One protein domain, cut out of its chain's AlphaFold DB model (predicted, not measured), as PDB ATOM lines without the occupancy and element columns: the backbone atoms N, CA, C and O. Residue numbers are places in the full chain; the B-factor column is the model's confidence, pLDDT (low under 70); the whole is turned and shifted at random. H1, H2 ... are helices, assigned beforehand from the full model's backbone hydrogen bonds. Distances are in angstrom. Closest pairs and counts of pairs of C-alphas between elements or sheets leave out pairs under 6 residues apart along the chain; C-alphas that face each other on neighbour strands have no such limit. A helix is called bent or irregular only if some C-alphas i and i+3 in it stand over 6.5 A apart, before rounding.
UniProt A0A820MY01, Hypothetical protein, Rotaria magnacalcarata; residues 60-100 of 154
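This is residues 60 to 100 of the 154 residues of the protein "Hypothetical protein" of Rotaria magnacalcarata (UniProt A0A820MY01). This is a helical hairpin: the longer helix, H2, and the helix before it, H1, run side by side in opposite ways, joined at one end of the hairpin by the tight link of residues 75 to 79. At the other end of the hairpin lie both tails, residues 60 to 63 before H1 and residues 93 to 100 after H2. The printed part has 41 residues with two named helices, H1 then H2 along the chain, and no named strand; the class is all helix. The whole is compact, with a radius of gyration of the C-alphas of 10.2 A, yet elongated in outline, spanning 30 by 17 by 15 A.

H2 is residues 80 to 92, 18.1 A from first to last C-alpha, from C-alpha 80 at (27.312, -68.295, -46.462) to C-alpha 92 at (21.222, -74.929, -30.741). H1 is residues 64 to 74, 15.6 A long, and begins with C-alpha 64 at (34.885, -71.717, -25.934).

H2 touches H1, with 8 pairs of C-alphas within 8 A. Their closest C-alphas are those of Lys 83 and Gly 74, 5.5 A apart. Their centres are 11.4 A apart. Their lines stand at a shallow tilt of 34.9 degrees, only just short of steep, and they run opposite ways as a hairpin. In both H1 and H2 every O i to N i+4 pair is within hydrogen-bond range, and neither helix is bent.

The two C-alphas farthest apart are those of Asn 79 and Thr 100, at 30.6 A. The first and last printed C-alphas, of Tyr 60 and Thr 100, are 16.4 A apart. The printed part has no cut, and the link from H1 to H2 is tight. The mean pLDDT of the printed part is 84.1, and residues 60 to 61 are under 70.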
ATOM      1  N   TYR A  60      27.361 -66.624 -24.035       50.19
ATOM      2  CA  TYR A  60      28.198 -66.411 -22.849       50.19
ATOM      3  C   TYR A  60      28.298 -67.610 -21.888       50.19
ATOM      4  O   TYR A  60      29.100 -67.547 -20.962       50.19
ATOM      5  N   SER A  61      27.537 -68.695 -22.089       62.41
ATOM      6  CA  SER A  61      27.662 -69.917 -21.273       62.41
ATOM      7  C   SER A  61      28.184 -71.136 -22.037       62.41
ATOM      8  O   SER A  61      28.223 -72.224 -21.466       62.41
ATOM      9  N   VAL A  62      28.540 -70.997 -23.317       71.38
ATOM     10  CA  VAL A  62      29.033 -72.124 -24.119       71.38
ATOM     11  C   VAL A  62      30.543 -72.228 -23.948       71.38
ATOM     12  O   VAL A  62      31.247 -71.225 -24.055       71.38
ATOM     13  N   ASN A  63      31.048 -73.438 -23.695       76.94
ATOM     14  CA  ASN A  63      32.485 -73.675 -23.597       76.94
ATOM     15  C   ASN A  63      33.189 -73.170 -24.880       76.94
ATOM     16  O   ASN A  63      32.787 -73.564 -25.981       76.94
ATOM     17  N   PRO A  64      34.227 -72.318 -24.773       81.81
ATOM     18  CA  PRO A  64      34.885 -71.717 -25.934       81.81
ATOM     19  C   PRO A  64      35.455 -72.754 -26.912       81.81
ATOM     20  O   PRO A  64      35.440 -72.518 -28.118       81.81
ATOM     21  N   ILE A  65      35.866 -73.926 -26.418       82.50
ATOM     22  CA  ILE A  65      36.374 -75.033 -27.241       82.50
ATOM     23  C   ILE A  65      35.270 -75.578 -28.158       82.50
ATOM     24  O   ILE A  65      35.504 -75.881 -29.325       82.50
ATOM     25  N   ILE A  66      34.033 -75.662 -27.659       81.44
ATOM     26  CA  ILE A  66      32.887 -76.128 -28.452       81.44
ATOM     27  C   ILE A  66      32.583 -75.129 -29.569       81.44
ATOM     28  O   ILE A  66      32.334 -75.527 -30.706       81.44
ATOM     29  N   VAL A  67      32.646 -73.831 -29.265       84.38
ATOM     30  CA  VAL A  67      32.451 -72.768 -30.259       84.38
ATOM     31  C   VAL A  67      33.523 -72.843 -31.348       84.38
ATOM     32  O   VAL A  67      33.199 -72.746 -32.531       84.38
ATOM     33  N   GLU A  68      34.782 -73.062 -30.972       86.38
ATOM     34  CA  GLU A  68      35.887 -73.254 -31.914       86.38
ATOM     35  C   GLU A  68      35.646 -74.462 -32.832       86.38
ATOM     36  O   GLU A  68      35.662 -74.315 -34.054       86.38
ATOM     37  N   HIS A  69      35.315 -75.627 -32.269       84.31
ATOM     38  CA  HIS A  69      35.029 -76.831 -33.052       84.31
ATOM     39  C   HIS A  69      33.843 -76.648 -34.010       84.31
ATOM     40  O   HIS A  69      33.913 -77.052 -35.173       84.31
ATOM     41  N   ILE A  70      32.760 -76.011 -33.552       85.94
ATOM     42  CA  ILE A  70      31.583 -75.722 -34.383       85.94
ATOM     43  C   ILE A  70      31.947 -74.770 -35.529       85.94
ATOM     44  O   ILE A  70      31.511 -74.981 -36.663       85.94
ATOM     45  N   ASN A  71      32.782 -73.761 -35.274       86.50
ATOM     46  CA  ASN A  71      33.251 -72.851 -36.317       86.50
ATOM     47  C   ASN A  71      34.123 -73.576 -37.353       86.50
ATOM     48  O   ASN A  71      33.866 -73.435 -38.550       86.50
ATOM     49  N   MET A  72      35.051 -74.434 -36.912       86.62
ATOM     50  CA  MET A  72      35.886 -75.254 -37.802       86.62
ATOM     51  C   MET A  72      35.055 -76.165 -38.718       86.62
ATOM     52  O   MET A  72      35.385 -76.346 -39.892       86.62
ATOM     53  N   LEU A  73      33.945 -76.717 -38.216       84.06
ATOM     54  CA  LEU A  73      32.995 -77.511 -39.009       84.06
ATOM     55  C   LEU A  73      32.376 -76.705 -40.163       84.06
ATOM     56  O   LEU A  73      32.119 -77.252 -41.237       84.06
ATOM     57  N   GLY A  74      32.159 -75.404 -39.965       85.94
ATOM     58  CA  GLY A  74      31.594 -74.505 -40.970       85.94
ATOM     59  C   GLY A  74      32.602 -73.956 -41.983       85.94
ATOM     60  O   GLY A  74      32.187 -73.365 -42.980       85.94
ATOM     61  N   ASP A  75      33.909 -74.114 -41.771       88.81
ATOM     62  CA  ASP A  75      34.931 -73.428 -42.577       88.81
ATOM     63  C   ASP A  75      35.081 -73.955 -44.001       88.81
ATOM     64  O   ASP A  75      35.515 -73.224 -44.888       88.81
ATOM     65  N   LYS A  76      34.638 -75.187 -44.253       87.88
ATOM     66  CA  LYS A  76      34.640 -75.780 -45.597       87.88
ATOM     67  C   LYS A  76      33.382 -75.464 -46.413       87.88
ATOM     68  O   LYS A  76      33.270 -75.914 -47.549       87.88
ATOM     69  N   ILE A  77      32.424 -74.723 -45.851       91.38
ATOM     70  CA  ILE A  77      31.163 -74.393 -46.521       91.38
ATOM     71  C   ILE A  77      31.278 -73.012 -47.166       91.38
ATOM     72  O   ILE A  77      31.223 -71.988 -46.489       91.38
ATOM     73  N   GLU A  78      31.388 -72.987 -48.494       93.06
ATOM     74  CA  GLU A  78      31.503 -71.747 -49.278       93.06
ATOM     75  C   GLU A  78      30.211 -70.918 -49.261       93.06
ATOM     76  O   GLU A  78      30.230 -69.685 -49.246       93.06
ATOM     77  N   ASN A  79      29.053 -71.586 -49.249       95.19
ATOM     78  CA  ASN A  79      27.769 -70.904 -49.239       95.19
ATOM     79  C   ASN A  79      27.470 -70.340 -47.845       95.19
ATOM     80  O   ASN A  79      27.078 -71.069 -46.931       95.19
ATOM     81  N   LYS A  80      27.559 -69.013 -47.718       91.38
ATOM     82  CA  LYS A  80      27.312 -68.295 -46.462       91.38
ATOM     83  C   LYS A  80      25.980 -68.654 -45.797       91.38
ATOM     84  O   LYS A  80      25.945 -68.894 -44.599       91.38
ATOM     85  N   LYS A  81      24.886 -68.752 -46.560       92.38
ATOM     86  CA  LYS A  81      23.562 -69.066 -45.996       92.38
ATOM     87  C   LYS A  81      23.514 -70.486 -45.426       92.38
ATOM     88  O   LYS A  81      22.881 -70.714 -44.402       92.38
ATOM     89  N   GLN A  82      24.169 -71.440 -46.083       90.69
ATOM     90  CA  GLN A  82      24.274 -72.810 -45.580       90.69
ATOM     91  C   GLN A  82      25.173 -72.883 -44.344       90.69
ATOM     92  O   GLN A  82      24.799 -73.551 -43.382       90.69
ATOM     93  N   LYS A  83      26.299 -72.153 -44.341       92.44
ATOM     94  CA  LYS A  83      27.190 -72.029 -43.179       92.44
ATOM     95  C   LYS A  83      26.434 -71.470 -41.973       92.44
ATOM     96  O   LYS A  83      26.404 -72.116 -40.933       92.44
ATOM     97  N   ASP A  84      25.745 -70.343 -42.137       89.81
ATOM     98  CA  ASP A  84      24.977 -69.698 -41.066       89.81
ATOM     99  C   ASP A  84      23.861 -70.615 -40.533       89.81
ATOM    100  O   ASP A  84      23.652 -70.719 -39.325       89.81
ATOM    101  N   ASN A  85      23.158 -71.332 -41.417       90.19
ATOM    102  CA  ASN A  85      22.125 -72.289 -41.012       90.19
ATOM    103  C   ASN A  85      22.700 -73.472 -40.223       90.19
ATOM    104  O   ASN A  85      22.112 -73.871 -39.217       90.19
ATOM    105  N   LEU A  86      23.830 -74.031 -40.666       89.50
ATOM    106  CA  LEU A  86      24.489 -75.137 -39.975       89.50
ATOM    107  C   LEU A  86      25.012 -74.698 -38.608       89.50
ATOM    108  O   LEU A  86      24.746 -75.376 -37.622       89.50
ATOM    109  N   LEU A  87      25.710 -73.562 -38.536       90.31
ATOM    110  CA  LEU A  87      26.229 -73.028 -37.277       90.31
ATOM    111  C   LEU A  87      25.093 -72.781 -36.282       90.31
ATOM    112  O   LEU A  87      25.189 -73.202 -35.134       90.31
ATOM    113  N   ASN A  88      23.976 -72.197 -36.728       88.56
ATOM    114  CA  ASN A  88      22.793 -72.017 -35.882       88.56
ATOM    115  C   ASN A  88      22.227 -73.347 -35.371       88.56
ATOM    116  O   ASN A  88      21.840 -73.446 -34.206       88.56
ATOM    117  N   LEU A  89      22.175 -74.371 -36.226       89.75
ATOM    118  CA  LEU A  89      21.707 -75.695 -35.833       89.75
ATOM    119  C   LEU A  89      22.640 -76.328 -34.792       89.75
ATOM    120  O   LEU A  89      22.174 -76.782 -33.752       89.75
ATOM    121  N   LEU A  90      23.950 -76.320 -35.042       88.38
ATOM    122  CA  LEU A  90      24.948 -76.905 -34.147       88.38
ATOM    123  C   LEU A  90      24.997 -76.177 -32.801       88.38
ATOM    124  O   LEU A  90      24.996 -76.827 -31.760       88.38
ATOM    125  N   MET A  91      24.940 -74.844 -32.805       88.06
ATOM    126  CA  MET A  91      24.886 -74.049 -31.575       88.06
ATOM    127  C   MET A  91      23.614 -74.321 -30.765       88.06
ATOM    128  O   MET A  91      23.664 -74.360 -29.535       88.06
ATOM    129  N   ARG A  92      22.473 -74.564 -31.424       87.62
ATOM    130  CA  ARG A  92      21.222 -74.929 -30.741       87.62
ATOM    131  C   ARG A  92      21.324 -76.266 -30.001       87.62
ATOM    132  O   ARG A  92      20.689 -76.417 -28.963       87.62
ATOM    133  N   PHE A  93      22.113 -77.204 -30.516       86.00
ATOM    134  CA  PHE A  93      22.296 -78.542 -29.943       86.00
ATOM    135  C   PHE A  93      23.677 -78.743 -29.303       86.00
ATOM    136  O   PHE A  93      24.087 -79.880 -29.081       86.00
ATOM    137  N   HIS A  94      24.399 -77.663 -28.980       85.38
ATOM    138  CA  HIS A  94      25.785 -77.746 -28.506       85.38
ATOM    139  C   HIS A  94      25.940 -78.613 -27.248       85.38
ATOM    140  O   HIS A  94      26.930 -79.322 -27.121       85.38
ATOM    141  N   THR A  95      24.937 -78.629 -26.365       82.94
ATOM    142  CA  THR A  95      24.926 -79.451 -25.144       82.94
ATOM    143  C   THR A  95      24.938 -80.952 -25.430       82.94
ATOM    144  O   THR A  95      25.401 -81.726 -24.605       82.94
ATOM    145  N   THR A  96      24.455 -81.388 -26.598       79.62
ATOM    146  CA  THR A  96      24.495 -82.802 -27.013       79.62
ATOM    147  C   THR A  96      25.900 -83.229 -27.445       79.62
ATOM    148  O   THR A  96      26.239 -84.406 -27.375       79.62
ATOM    149  N   PHE A  97      26.717 -82.272 -27.886       74.50
ATOM    150  CA  PHE A  97      28.103 -82.488 -28.311       74.50
ATOM    151  C   PHE A  97      29.115 -82.075 -27.241       74.50
ATOM    152  O   PHE A  97      30.317 -82.092 -27.497       74.50
ATOM    153  N   ASP A  98      28.641 -81.683 -26.061       74.56
ATOM    154  CA  ASP A  98      29.505 -81.308 -24.960       74.56
ATOM    155  C   ASP A  98      30.136 -82.564 -24.350       74.56
ATOM    156  O   ASP A  98      29.514 -83.301 -23.589       74.56
ATOM    157  N   THR A  99      31.390 -82.822 -24.718       73.12
ATOM    158  CA  THR A  99      32.193 -83.927 -24.185       73.12
ATOM    159  C   THR A  99      32.995 -83.525 -22.949       73.12
ATOM    160  O   THR A  99      33.866 -84.278 -22.526       73.12
ATOM    161  N   THR A 100      32.780 -82.326 -22.397       74.44
ATOM    162  CA  THR A 100      33.537 -81.847 -21.226       74.44
ATOM    163  C   THR A 100      33.102 -82.531 -19.936       74.44
ATOM    164  O   THR A 100      33.828 -82.494 -18.947       74.44
TER     165      THR A 100